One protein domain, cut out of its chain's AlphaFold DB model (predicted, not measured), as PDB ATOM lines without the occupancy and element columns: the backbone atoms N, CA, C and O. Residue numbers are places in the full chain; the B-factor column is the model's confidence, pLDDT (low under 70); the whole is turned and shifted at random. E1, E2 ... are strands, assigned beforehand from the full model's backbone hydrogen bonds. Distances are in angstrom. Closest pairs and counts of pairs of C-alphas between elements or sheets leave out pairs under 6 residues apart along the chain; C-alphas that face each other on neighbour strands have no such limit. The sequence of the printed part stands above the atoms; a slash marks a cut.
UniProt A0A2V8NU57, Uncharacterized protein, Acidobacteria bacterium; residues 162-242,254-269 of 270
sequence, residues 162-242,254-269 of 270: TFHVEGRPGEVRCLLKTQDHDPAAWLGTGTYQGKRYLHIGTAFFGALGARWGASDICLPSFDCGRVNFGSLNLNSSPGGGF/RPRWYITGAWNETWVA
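This is residues 162 to 242 and 254 to 269 of the 270 residues of an uncharacterized protein of Acidobacteria bacterium (UniProt A0A2V8NU57). One antiparallel sheet of eight strands curls round into a small, nearly closed barrel, its edge strands E5 and E6 coming together at Gly 213 and Leu 232 without pairing. The tip of the E4 and E5 hairpin and the loop of residues 217 to 231 lie toward opposite ends of the longest axis. You have 97 printed residues with no named helix and eight strands, E1 to E8 along the chain; across the sheet the order is E5, E4, E3, E2, E1, E8, E7, E6. The class is all strand, and the whole is compact, with a radius of gyration of the C-alphas of 12.9 A and spans of 36 by 29 by 22 A.

Begin with E4, residues 195 to 206, and E3, residues 185 to 192, a hairpin where N 186 and O 201 are 2.8 A apart. E3 bends by 57 degrees at residue 189 and E4 by 50 degrees at residue 198. On the other side of E4 is E5, residues 209 to 216, with N 204 and O 211 at 2.8 A. Beyond E3 look for E2, residues 172 to 176, with N 174 and O 187 at 2.8 A, and then E1, residues 162 to 165, with N 163 and O 173 at 2.9 A. E1 to E5 form a meander, each strand the antiparallel neighbour of the one before. E1 is also the neighbour of E8, residues 265 to 268, with N 268 and O 164 at 2.8 A; this pairing is staggered, over residues 164 to 165 of E1. E8 forms a hairpin with E7, residues 256 to 261, with N 259 and O 265 at 2.8 A. The edge strand E6, residues 232 to 236, follows, with N 258 and O 235 at 2.7 A. This is a folded sheet, bent back on itself with E3 as the hinge: E5 and E4 face E2, E1, E8, E7 and E6. The closest C-alphas of E5 and E6, those of Gly 213 and Leu 232, are 5.5 A apart, while E1 and E4 are apart.

Find C-alpha 162 at (169.142, 176.078, 164.350); E1 runs 10.2 A and E2 13.1 A. E3 runs 20.4 A. From C-alpha 195 at (171.693, 156.542, 154.506) E4 runs 33.6 A, and E5 runs 23.8 A. E6 measures 13.2 A, E7 16.6 A, and E8 9.7 A, ending at C-alpha 268, (163.843, 171.300, 169.219).

The C-alphas farthest apart are those of Ala 207 and Pro 220, at 38.8 A. Residues 243 to 253 are not printed, and C-alphas 242 and 254 are 12.2 A apart across this cut. The link from E5 to E6 is long. Mean pLDDT of the printed part is 78.8; look for values under 70 at residues 179 to 180, 205 to 210, 236 to 242 and 254.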
ATOM      1  N   THR A 162     168.710 177.468 164.218       89.50
ATOM      2  CA  THR A 162     169.142 176.078 164.350       89.50
ATOM      3  C   THR A 162     168.137 175.314 165.199       89.50
ATOM      4  O   THR A 162     167.778 175.758 166.290       89.50
ATOM      5  N   PHE A 163     167.716 174.154 164.714       90.50
ATOM      6  CA  PHE A 163     167.034 173.146 165.513       90.50
ATOM      7  C   PHE A 163     167.803 171.831 165.457       90.50
ATOM      8  O   PHE A 163     168.423 171.502 164.443       90.50
ATOM      9  N   HIS A 164     167.706 171.066 166.535       91.50
ATOM     10  CA  HIS A 164     168.217 169.705 166.618       91.50
ATOM     11  C   HIS A 164     167.071 168.708 166.554       91.50
ATOM     12  O   HIS A 164     165.971 168.991 167.028       91.50
ATOM     13  N   VAL A 165     167.331 167.529 165.999       90.19
ATOM     14  CA  VAL A 165     166.352 166.441 166.013       90.19
ATOM     15  C   VAL A 165     166.429 165.707 167.355       90.19
ATOM     16  O   VAL A 165     167.484 165.211 167.752       90.19
ATOM     17  N   GLU A 166     165.307 165.647 168.071       89.69
ATOM     18  CA  GLU A 166     165.200 164.985 169.373       89.69
ATOM     19  C   GLU A 166     165.621 163.511 169.259       89.69
ATOM     20  O   GLU A 166     165.177 162.779 168.373       89.69
ATOM     21  N   GLY A 167     166.533 163.080 170.134       88.94
ATOM     22  CA  GLY A 167     167.068 161.716 170.129       88.94
ATOM     23  C   GLY A 167     168.065 161.396 169.006       88.94
ATOM     24  O   GLY A 167     168.532 160.260 168.946       88.94
ATOM     25  N   ARG A 168     168.435 162.356 168.143       88.06
ATOM     26  CA  ARG A 168     169.412 162.155 167.053       88.06
ATOM     27  C   ARG A 168     170.536 163.205 167.098       88.06
ATOM     28  O   ARG A 168     170.482 164.211 166.388       88.06
ATOM     29  N   PRO A 169     171.563 163.000 167.946       84.06
ATOM     30  CA  PRO A 169     172.671 163.941 168.092       84.06
ATOM     31  C   PRO A 169     173.378 164.218 166.760       84.06
ATOM     32  O   PRO A 169     173.692 163.296 166.012       84.06
ATOM     33  N   GLY A 170     173.656 165.493 166.482       84.62
ATOM     34  CA  GLY A 170     174.350 165.928 165.265       84.62
ATOM     35  C   GLY A 170     173.451 166.157 164.045       84.62
ATOM     36  O   GLY A 170     173.915 166.749 163.073       84.62
ATOM     37  N   GLU A 171     172.173 165.766 164.083       91.12
ATOM     38  CA  GLU A 171     171.218 166.136 163.033       91.12
ATOM     39  C   GLU A 171     170.681 167.548 163.271       91.12
ATOM     40  O   GLU A 171     170.106 167.844 164.324       91.12
ATOM     41  N   VAL A 172     170.863 168.421 162.278       91.75
ATOM     42  CA  VAL A 172     170.489 169.838 162.360       91.75
ATOM     43  C   VAL A 172     169.486 170.232 161.287       91.75
ATOM     44  O   VAL A 172     169.448 169.661 160.191       91.75
ATOM     45  N   ARG A 173     168.653 171.217 161.620       92.31
ATOM     46  CA  ARG A 173     167.704 171.869 160.717       92.31
ATOM     47  C   ARG A 173     167.960 173.366 160.769       92.31
ATOM     48  O   ARG A 173     167.914 173.969 161.840       92.31
ATOM     49  N   CYS A 174     168.256 173.931 159.612       92.62
ATOM     50  CA  CYS A 174     168.590 175.329 159.430       92.62
ATOM     51  C   CYS A 174     167.391 176.029 158.818       92.62
ATOM     52  O   CYS A 174     167.115 175.869 157.631       92.62
ATOM     53  N   LEU A 175     166.649 176.735 159.664       90.56
ATOM     54  CA  LEU A 175     165.359 177.311 159.327       90.56
ATOM     55  C   LEU A 175     165.529 178.773 158.906       90.56
ATOM     56  O   LEU A 175     166.059 179.586 159.673       90.56
ATOM     57  N   LEU A 176     165.056 179.088 157.704       88.44
ATOM     58  CA  LEU A 176     164.894 180.442 157.200       88.44
ATOM     59  C   LEU A 176     163.471 180.914 157.499       88.44
ATOM     60  O   LEU A 176     162.487 180.243 157.174       88.44
ATOM     61  N   LYS A 177     163.382 182.097 158.096       81.88
ATOM     62  CA  LYS A 177     162.134 182.812 158.341       81.88
ATOM     63  C   LYS A 177     162.118 184.071 157.482       81.88
ATOM     64  O   LYS A 177     163.139 184.750 157.403       81.88
ATOM     65  N   THR A 178     160.964 184.399 156.917       75.00
ATOM     66  CA  THR A 178     160.704 185.710 156.310       75.00
ATOM     67  C   THR A 178     159.706 186.487 157.163       75.00
ATOM     68  O   THR A 178     159.222 186.000 158.191       75.00
ATOM     69  N   GLN A 179     159.428 187.735 156.789       69.06
ATOM     70  CA  GLN A 179     158.434 188.545 157.490       69.06
ATOM     71  C   GLN A 179     157.044 187.883 157.463       69.06
ATOM     72  O   GLN A 179     156.348 187.891 158.481       69.06
ATOM     73  N   ASP A 180     156.703 187.255 156.338       67.38
ATOM     74  CA  ASP A 180     155.359 186.749 156.051       67.38
ATOM     75  C   ASP A 180     155.236 185.219 156.166       67.38
ATOM     76  O   ASP A 180     154.127 184.694 156.296       67.38
ATOM     77  N   HIS A 181     156.359 184.487 156.202       71.00
ATOM     78  CA  HIS A 181     156.377 183.023 156.267       71.00
ATOM     79  C   HIS A 181     157.338 182.476 157.334       71.00
ATOM     80  O   HIS A 181     158.516 182.835 157.407       71.00
ATOM     81  N   ASP A 182     156.831 181.554 158.160       72.94
ATOM     82  CA  ASP A 182     157.594 180.894 159.222       72.94
ATOM     83  C   ASP A 182     157.151 179.426 159.434       72.94
ATOM     84  O   ASP A 182     156.072 179.188 159.986       72.94
ATOM     85  N   PRO A 183     157.973 178.435 159.037       74.50
ATOM     86  CA  PRO A 183     159.182 178.590 158.229       74.50
ATOM     87  C   PRO A 183     158.859 179.025 156.801       74.50
ATOM     88  O   PRO A 183     157.836 178.633 156.256       74.50
ATOM     89  N   ALA A 184     159.770 179.755 156.167       85.88
ATOM     90  CA  ALA A 184     159.713 179.989 154.725       85.88
ATOM     91  C   ALA A 184     160.426 178.857 153.969       85.88
ATOM     92  O   ALA A 184     159.879 178.226 153.064       85.88
ATOM     93  N   ALA A 185     161.639 178.529 154.413       90.75
ATOM     94  CA  ALA A 185     162.416 177.404 153.918       90.75
ATOM     95  C   ALA A 185     163.233 176.781 155.053       90.75
ATOM     96  O   ALA A 185     163.507 177.417 156.071       90.75
ATOM     97  N   TRP A 186     163.654 175.534 154.887       92.38
ATOM     98  CA  TRP A 186     164.642 174.925 155.765       92.38
ATOM     99  C   TRP A 186     165.563 173.998 154.993       92.38
ATOM    100  O   TRP A 186     165.167 173.350 154.027       92.38
ATOM    101  N   LEU A 187     166.790 173.885 155.480       93.06
ATOM    102  CA  LEU A 187     167.742 172.881 155.037       93.06
ATOM    103  C   LEU A 187     167.986 171.904 156.178       93.06
ATOM    104  O   LEU A 187     168.194 172.319 157.319       93.06
ATOM    105  N   GLY A 188     167.964 170.610 155.892       91.38
ATOM    106  CA  GLY A 188     168.174 169.595 156.914       91.38
ATOM    107  C   GLY A 188     169.080 168.476 156.452       91.38
ATOM    108  O   GLY A 188     169.076 168.077 155.292       91.38
ATOM    109  N   THR A 189     169.858 167.968 157.396       90.19
ATOM    110  CA  THR A 189     170.771 166.844 157.194       90.19
ATOM    111  C   THR A 189     170.558 165.810 158.281       90.19
ATOM    112  O   THR A 189     170.316 166.147 159.445       90.19
ATOM    113  N   GLY A 190     170.665 164.544 157.916       87.94
ATOM    114  CA  GLY A 190     170.491 163.456 158.860       87.94
ATOM    115  C   GLY A 190     170.708 162.102 158.223       87.94
ATOM    116  O   GLY A 190     171.302 161.993 157.145       87.94
ATOM    117  N   THR A 191     170.238 161.072 158.917       85.81
ATOM    118  CA  THR A 191     170.301 159.695 158.440       85.81
ATOM    119  C   THR A 191     168.909 159.078 158.407       85.81
ATOM    120  O   THR A 191     168.207 159.034 159.412       85.81
ATOM    121  N   TYR A 192     168.517 158.542 157.254       78.31
ATOM    122  CA  TYR A 192     167.264 157.815 157.073       78.31
ATOM    123  C   TYR A 192     167.571 156.421 156.530       78.31
ATOM    124  O   TYR A 192     168.270 156.284 155.529       78.31
ATOM    125  N   GLN A 193     167.106 155.374 157.219       81.19
ATOM    126  CA  GLN A 193     167.394 153.971 156.870       81.19
ATOM    127  C   GLN A 193     168.902 153.681 156.675       81.19
ATOM    128  O   GLN A 193     169.305 152.967 155.758       81.19
ATOM    129  N   GLY A 194     169.756 154.268 157.524       82.75
ATOM    130  CA  GLY A 194     171.217 154.098 157.466       82.75
ATOM    131  C   GLY A 194     171.919 154.874 156.344       82.75
ATOM    132  O   GLY A 194     173.112 154.675 156.119       82.75
ATOM    133  N   LYS A 195     171.199 155.747 155.634       85.19
ATOM    134  CA  LYS A 195     171.693 156.542 154.506       85.19
ATOM    135  C   LYS A 195     171.652 158.028 154.820       85.19
ATOM    136  O   LYS A 195     170.696 158.501 155.431       85.19
ATOM    137  N   ARG A 196     172.698 158.756 154.431       87.75
ATOM    138  CA  ARG A 196     172.831 160.182 154.752       87.75
ATOM    139  C   ARG A 196     172.038 160.991 153.746       87.75
ATOM    140  O   ARG A 196     172.214 160.780 152.555       87.75
ATOM    141  N   TYR A 197     171.230 161.936 154.198       87.75
ATOM    142  CA  TYR A 197     170.499 162.834 153.307       87.75
ATOM    143  C   TYR A 197     170.818 164.292 153.615       87.75
ATOM    144  O   TYR A 197     171.181 164.648 154.740       87.75
ATOM    145  N   LEU A 198     170.640 165.118 152.594       90.00
ATOM    146  CA  LEU A 198     170.522 166.563 152.673       90.00
ATOM    147  C   LEU A 198     169.223 166.914 151.956       90.00
ATOM    148  O   LEU A 198     168.992 166.387 150.877       90.00
ATOM    149  N   HIS A 199     168.390 167.779 152.519       90.88
ATOM    150  CA  HIS A 199     167.139 168.180 151.883       90.88
ATOM    151  C   HIS A 199     166.901 169.674 152.012       90.88
ATOM    152  O   HIS A 199     167.235 170.269 153.037       90.88
ATOM    153  N   ILE A 200     166.251 170.240 151.003       92.75
ATOM    154  CA  ILE A 200     165.591 171.541 151.069       92.75
ATOM    155  C   ILE A 200     164.099 171.297 151.272       92.75
ATOM    156  O   ILE A 200     163.510 170.434 150.620       92.75
ATOM    157  N   GLY A 201     163.479 172.038 152.177       90.88
ATOM    158  CA  GLY A 201     162.036 172.037 152.332       90.88
ATOM    159  C   GLY A 201     161.473 173.430 152.530       90.88
ATOM    160  O   GLY A 201     162.205 174.398 152.727       90.88
ATOM    161  N   THR A 202     160.157 173.524 152.419       88.38
ATOM    162  CA  THR A 202     159.407 174.777 152.509       88.38
ATOM    163  C   THR A 202     158.011 174.535 153.060       88.38
ATOM    164  O   THR A 202     157.460 173.430 152.958       88.38
ATOM    165  N   ALA A 203     157.473 175.572 153.694       78.44
ATOM    166  CA  ALA A 203     156.101 175.644 154.150       78.44
ATOM    167  C   ALA A 203     155.454 176.880 153.532       78.44
ATOM    168  O   ALA A 203     156.001 177.977 153.596       78.44
ATOM    169  N   PHE A 204     154.276 176.698 152.955       70.50
ATOM    170  CA  PHE A 204     153.492 177.769 152.368       70.50
ATOM    171  C   PHE A 204     152.089 177.768 152.961       70.50
ATOM    172  O   PHE A 204     151.443 176.723 153.036       70.50
ATOM    173  N   PHE A 205     151.602 178.946 153.341       62.72
ATOM    174  CA  PHE A 205     150.263 179.146 153.892       62.72
ATOM    175  C   PHE A 205     149.450 180.010 152.928       62.72
ATOM    176  O   PHE A 205     149.488 181.235 153.000       62.72
ATOM    177  N   GLY A 206     148.735 179.368 152.005       58.53
ATOM    178  CA  GLY A 206     147.885 180.052 151.033       58.53
ATOM    179  C   GLY A 206     146.404 180.020 151.402       58.53
ATOM    180  O   GLY A 206     145.974 179.275 152.283       58.53
ATOM    181  N   ALA A 207     145.590 180.767 150.650       51.16
ATOM    182  CA  ALA A 207     144.128 180.764 150.784       51.16
ATOM    183  C   ALA A 207     143.493 179.371 150.571       51.16
ATOM    184  O   ALA A 207     142.409 179.100 151.078       51.16
ATOM    185  N   LEU A 208     144.180 178.484 149.840       57.28
ATOM    186  CA  LEU A 208     143.759 177.104 149.574       57.28
ATOM    187  C   LEU A 208     144.282 176.094 150.613       57.28
ATOM    188  O   LEU A 208     144.113 174.890 150.433       57.28
ATOM    189  N   GLY A 209     144.904 176.569 151.694       59.38
ATOM    190  CA  GLY A 209     145.451 175.744 152.768       59.38
ATOM    191  C   GLY A 209     146.978 175.746 152.827       59.38
ATOM    192  O   GLY A 209     147.666 176.390 152.030       59.38
ATOM    193  N   ALA A 210     147.507 175.027 153.816       64.31
ATOM    194  CA  ALA A 210     148.941 174.907 154.033       64.31
ATOM    195  C   ALA A 210     149.538 173.788 153.162       64.31
ATOM    196  O   ALA A 210     149.062 172.650 153.202       64.31
ATOM    197  N   ARG A 211     150.584 174.101 152.392       71.56
ATOM    198  CA  ARG A 211     151.378 173.135 151.619       71.56
ATOM    199  C   ARG A 211     152.769 173.047 152.229       71.56
ATOM    200  O   ARG A 211     153.388 174.062 152.525       71.56
ATOM    201  N   TRP A 212     153.263 171.828 152.388       77.44
ATOM    202  CA  TRP A 212     154.565 171.560 152.988       77.44
ATOM    203  C   TRP A 212     155.247 170.463 152.193       77.44
ATOM    204  O   TRP A 212     154.596 169.546 151.685       77.44
ATOM    205  N   GLY A 213     156.565 170.519 152.108       81.00
ATOM    206  CA  GLY A 213     157.304 169.425 151.514       81.00
ATOM    207  C   GLY A 213     158.795 169.651 151.546       81.00
ATOM    208  O   GLY A 213     159.271 170.761 151.774       81.00
ATOM    209  N   ALA A 214     159.518 168.568 151.304       87.50
ATOM    210  CA  ALA A 214     160.953 168.595 151.136       87.50
ATOM    211  C   ALA A 214     161.367 167.727 149.956       87.50
ATOM    212  O   ALA A 214     160.641 166.823 149.541       87.50
ATOM    213  N   SER A 215     162.549 168.010 149.441       88.94
ATOM    214  CA  SER A 215     163.205 167.240 148.402       88.94
ATOM    215  C   SER A 215     164.682 167.116 148.737       88.94
ATOM    216  O   SER A 215     165.283 168.033 149.308       88.94
ATOM    217  N   ASP A 216     165.255 165.965 148.403       89.12
ATOM    218  CA  ASP A 216     166.666 165.709 148.649       89.12
ATOM    219  C   ASP A 216     167.570 166.509 147.708       89.12
ATOM    220  O   ASP A 216     167.216 166.858 146.585       89.12
ATOM    221  N   ILE A 217     168.787 166.749 148.166       88.62
ATOM    222  CA  ILE A 217     169.887 167.341 147.420       88.62
ATOM    223  C   ILE A 217     170.950 166.253 147.273       88.62
ATOM    224  O   ILE A 217     171.431 165.685 148.254       88.62
ATOM    225  N   CYS A 218     171.338 165.974 146.035       86.62
ATOM    226  CA  CYS A 218     172.046 164.761 145.632       86.62
ATOM    227  C   CYS A 218     173.541 165.027 145.393       86.62
ATOM    228  O   CYS A 218     174.142 164.639 144.389       86.62
ATOM    229  N   LEU A 219     174.154 165.720 146.354       78.62
ATOM    230  CA  LEU A 219     175.595 165.978 146.383       78.62
ATOM    231  C   LEU A 219     176.384 164.677 146.633       78.62
ATOM    232  O   LEU A 219     175.858 163.769 147.269       78.62
ATOM    233  N   PRO A 220     177.671 164.582 146.230       73.00
ATOM    234  CA  PRO A 220     178.462 163.339 146.299       73.00
ATOM    235  C   PRO A 220     178.508 162.623 147.662       73.00
ATOM    236  O   PRO A 220     178.825 161.441 147.724       73.00
ATOM    237  N   SER A 221     178.229 163.331 148.761       74.31
ATOM    238  CA  SER A 221     178.229 162.792 150.130       74.31
ATOM    239  C   SER A 221     176.841 162.420 150.676       74.31
ATOM    240  O   SER A 221     176.742 162.061 151.852       74.31
ATOM    241  N   PHE A 222     175.787 162.527 149.864       82.56
ATOM    242  CA  PHE A 222     174.400 162.324 150.275       82.56
ATOM    243  C   PHE A 222     173.650 161.417 149.293       82.56
ATOM    244  O   PHE A 222     173.835 161.478 148.079       82.56
ATOM    245  N   ASP A 223     172.796 160.559 149.839       83.25
ATOM    246  CA  ASP A 223     171.863 159.737 149.085       83.25
ATOM    247  C   ASP A 223     170.715 160.589 148.517       83.25
ATOM    248  O   ASP A 223     170.297 161.583 149.108       83.25
ATOM    249  N   CYS A 224     170.175 160.148 147.380       84.12
ATOM    250  CA  CYS A 224     169.155 160.856 146.608       84.12
ATOM    251  C   CYS A 224     167.800 160.128 146.634       84.12
ATOM    252  O   CYS A 224     167.762 158.896 146.699       84.12
ATOM    253  N   GLY A 225     166.694 160.873 146.509       75.44
ATOM    254  CA  GLY A 225     165.356 160.328 146.229       75.44
ATOM    255  C   GLY A 225     164.702 159.542 147.367       75.44
ATOM    256  O   GLY A 225     163.879 158.661 147.130       75.44
ATOM    257  N   ARG A 226     165.075 159.842 148.605       75.06
ATOM    258  CA  ARG A 226     164.479 159.321 149.836       75.06
ATOM    259  C   ARG A 226     163.190 160.051 150.205       75.06
ATOM    260  O   ARG A 226     162.362 159.471 150.906       75.06
ATOM    261  N   VAL A 227     163.031 161.298 149.762       74.75
ATOM    262  CA  VAL A 227     161.953 162.189 150.212       74.75
ATOM    263  C   VAL A 227     161.359 162.955 149.042       74.75
ATOM    264  O   VAL A 227     162.082 163.470 148.191       74.75
ATOM    265  N   ASN A 228     160.028 163.031 149.021       70.56
ATOM    266  CA  ASN A 228     159.268 163.721 147.984       70.56
ATOM    267  C   ASN A 228     158.518 164.930 148.546       70.56
ATOM    268  O   ASN A 228     158.106 164.945 149.712       70.56
ATOM    269  N   PHE A 229     158.264 165.918 147.691       75.31
ATOM    270  CA  PHE A 229     157.417 167.045 148.063       75.31
ATOM    271  C   PHE A 229     156.008 166.551 148.441       75.31
ATOM    272  O   PHE A 229     155.502 165.601 147.845       75.31
ATOM    273  N   GLY A 230     155.396 167.136 149.475       75.31
ATOM    274  CA  GLY A 230     154.113 166.673 150.018       75.31
ATOM    275  C   GLY A 230     154.172 165.406 150.886       75.31
ATOM    276  O   GLY A 230     153.151 165.012 151.439       75.31
ATOM    277  N   SER A 231     155.338 164.764 151.053       74.19
ATOM    278  CA  SER A 231     155.473 163.556 151.899       74.19
ATOM    279  C   SER A 231     155.615 163.840 153.402       74.19
ATOM    280  O   SER A 231     155.742 162.910 154.207       74.19
ATOM    281  N   LEU A 232     155.615 165.118 153.783       76.44
ATOM    282  CA  LEU A 232     155.825 165.586 155.146       76.44
ATOM    283  C   LEU A 232     154.681 166.497 155.573       76.44
ATOM    284  O   LEU A 232     154.243 167.351 154.808       76.44
ATOM    285  N   ASN A 233     154.279 166.361 156.831       74.56
ATOM    286  CA  ASN A 233     153.402 167.299 157.517       74.56
ATOM    287  C   ASN A 233     154.179 167.963 158.651       74.56
ATOM    288  O   ASN A 233     154.766 167.272 159.488       74.56
ATOM    289  N   LEU A 234     154.155 169.291 158.689       74.81
ATOM    290  CA  LEU A 234     154.762 170.096 159.743       74.81
ATOM    291  C   LEU A 234     153.668 170.611 160.676       74.81
ATOM    292  O   LEU A 234     152.742 171.287 160.243       74.81
ATOM    293  N   ASN A 235     153.814 170.341 161.967       72.44
ATOM    294  CA  ASN A 235     153.012 170.952 163.018       72.44
ATOM    295  C   ASN A 235     153.953 171.622 164.016       72.44
ATOM    296  O   ASN A 235     154.970 171.042 164.372       72.44
ATOM    297  N   SER A 236     153.639 172.814 164.506       64.62
ATOM    298  CA  SER A 236     154.390 173.427 165.607       64.62
ATOM    299  C   SER A 236     153.643 173.254 166.928       64.62
ATOM    300  O   SER A 236     152.415 173.151 166.956       64.62
ATOM    301  N   SER A 237     154.374 173.193 168.046       55.59
ATOM    302  CA  SER A 237     153.740 173.318 169.364       55.59
ATOM    303  C   SER A 237     153.084 174.704 169.504       55.59
ATOM    304  O   SER A 237     153.517 175.646 168.834       55.59
ATOM    305  N   PRO A 238     152.104 174.899 170.407       44.69
ATOM    306  CA  PRO A 238     151.720 176.245 170.837       44.69
ATOM    307  C   PRO A 238     152.979 177.017 171.279       44.69
ATOM    308  O   PRO A 238     153.749 176.515 172.096       44.69
ATOM    309  N   GLY A 239     153.250 178.179 170.672       46.72
ATOM    310  CA  GLY A 239     154.501 178.943 170.854       46.72
ATOM    311  C   GLY A 239     155.706 178.510 169.991       46.72
ATOM    312  O   GLY A 239     156.776 179.106 170.096       46.72
ATOM    313  N   GLY A 240     155.559 177.489 169.141       40.72
ATOM    314  CA  GLY A 240     156.597 176.979 168.233       40.72
ATOM    315  C   GLY A 240     156.698 177.719 166.891       40.72
ATOM    316  O   GLY A 240     157.773 177.725 166.292       40.72
ATOM    317  N   GLY A 241     155.621 178.381 166.454       46.38
ATOM    318  CA  GLY A 241     155.640 179.367 165.367       46.38
ATOM    319  C   GLY A 241     155.737 180.790 165.922       46.38
ATOM    320  O   GLY A 241     155.168 181.085 166.972       46.38
ATOM    321  N   PHE A 242     156.425 181.698 165.228       46.06
ATOM    322  CA  PHE A 242     156.569 183.104 165.628       46.06
ATOM    323  C   PHE A 242     155.283 183.953 165.424       46.06
ATOM    324  O   PHE A 242     155.360 185.177 165.299       46.06
ATOM    325  N   ARG A 254     160.781 175.385 175.080       67.12
ATOM    326  CA  ARG A 254     161.599 175.594 173.875       67.12
ATOM    327  C   ARG A 254     160.724 175.440 172.628       67.12
ATOM    328  O   ARG A 254     159.930 174.499 172.598       67.12
ATOM    329  N   PRO A 255     160.885 176.275 171.584       73.81
ATOM    330  CA  PRO A 255     160.171 176.097 170.323       73.81
ATOM    331  C   PRO A 255     160.369 174.689 169.749       73.81
ATOM    332  O   PRO A 255     161.512 174.231 169.627       73.81
ATOM    333  N   ARG A 256     159.265 174.025 169.380       79.88
ATOM    334  CA  ARG A 256     159.273 172.689 168.774       79.88
ATOM    335  C   ARG A 256     158.504 172.644 167.459       79.88
ATOM    336  O   ARG A 256     157.433 173.241 167.341       79.88
ATOM    337  N   TRP A 257     159.027 171.855 166.525       80.81
ATOM    338  CA  TRP A 257     158.321 171.419 165.322       80.81
ATOM    339  C   TRP A 257     158.200 169.897 165.319       80.81
ATOM    340  O   TRP A 257     159.177 169.190 165.531       80.81
ATOM    341  N   TYR A 258     157.001 169.399 165.069       83.31
ATOM    342  CA  TYR A 258     156.672 167.994 164.905       83.31
ATOM    343  C   TYR A 258     156.502 167.709 163.417       83.31
ATOM    344  O   TYR A 258     155.561 168.186 162.778       83.31
ATOM    345  N   ILE A 259     157.426 166.933 162.867       83.75
ATOM    346  CA  ILE A 259     157.434 166.512 161.472       83.75
ATOM    347  C   ILE A 259     156.888 165.102 161.416       83.75
ATOM    348  O   ILE A 259     157.465 164.185 161.990       83.75
ATOM    349  N   THR A 260     155.793 164.910 160.704       81.38
ATOM    350  CA  THR A 260     155.162 163.597 160.534       81.38
ATOM    351  C   THR A 260     155.151 163.203 159.061       81.38
ATOM    352  O   THR A 260     155.332 164.050 158.187       81.38
ATOM    353  N   GLY A 261     154.993 161.910 158.775       80.50
ATOM    354  CA  GLY A 261     155.079 161.365 157.417       80.50
ATOM    355  C   GLY A 261     156.394 160.621 157.210       80.50
ATOM    356  O   GLY A 261     156.691 159.695 157.962       80.50
ATOM    357  N   ALA A 262     157.183 161.011 156.206       75.31
ATOM    358  CA  ALA A 262     158.401 160.280 155.840       75.31
ATOM    359  C   ALA A 262     159.505 160.266 156.923       75.31
ATOM    360  O   ALA A 262     160.263 159.302 156.983       75.31
ATOM    361  N   TRP A 263     159.619 161.292 157.781       74.44
ATOM    362  CA  TRP A 263     160.739 161.401 158.739       74.44
ATOM    363  C   TRP A 263     160.393 161.127 160.201       74.44
ATOM    364  O   TRP A 263     161.264 160.646 160.931       74.44
ATOM    365  N   ASN A 264     159.148 161.392 160.615       83.12
ATOM    366  CA  ASN A 264     158.680 161.266 162.003       83.12
ATOM    367  C   ASN A 264     159.710 161.816 163.012       83.12
ATOM    368  O   ASN A 264     160.327 161.072 163.775       83.12
ATOM    369  N   GLU A 265     159.930 163.130 162.961       87.38
ATOM    370  CA  GLU A 265     160.947 163.853 163.728       87.38
ATOM    371  C   GLU A 265     160.323 164.894 164.649       87.38
ATOM    372  O   GLU A 265     159.301 165.495 164.328       87.38
ATOM    373  N   THR A 266     161.001 165.179 165.759       88.81
ATOM    374  CA  THR A 266     160.731 166.373 166.564       88.81
ATOM    375  C   THR A 266     161.956 167.266 166.519       88.81
ATOM    376  O   THR A 266     163.046 166.845 166.896       88.81
ATOM    377  N   TRP A 267     161.795 168.491 166.037       89.62
ATOM    378  CA  TRP A 267     162.843 169.498 166.009       89.62
ATOM    379  C   TRP A 267     162.714 170.383 167.233       89.62
ATOM    380  O   TRP A 267     161.647 170.935 167.492       89.62
ATOM    381  N   VAL A 268     163.803 170.541 167.972       88.06
ATOM    382  CA  VAL A 268     163.843 171.300 169.219       88.06
ATOM    383  C   VAL A 268     164.903 172.382 169.088       88.06
ATOM    384  O   VAL A 268     166.026 172.113 168.659       88.06
ATOM    385  N   ALA A 269     164.533 173.619 169.414       84.19
ATOM    386  CA  ALA A 269     165.506 174.699 169.505       84.19
ATOM    387  C   ALA A 269     166.531 174.403 170.628       84.19
ATOM    388  O   ALA A 269     166.174 173.734 171.607       84.19
TER     389      ALA A 269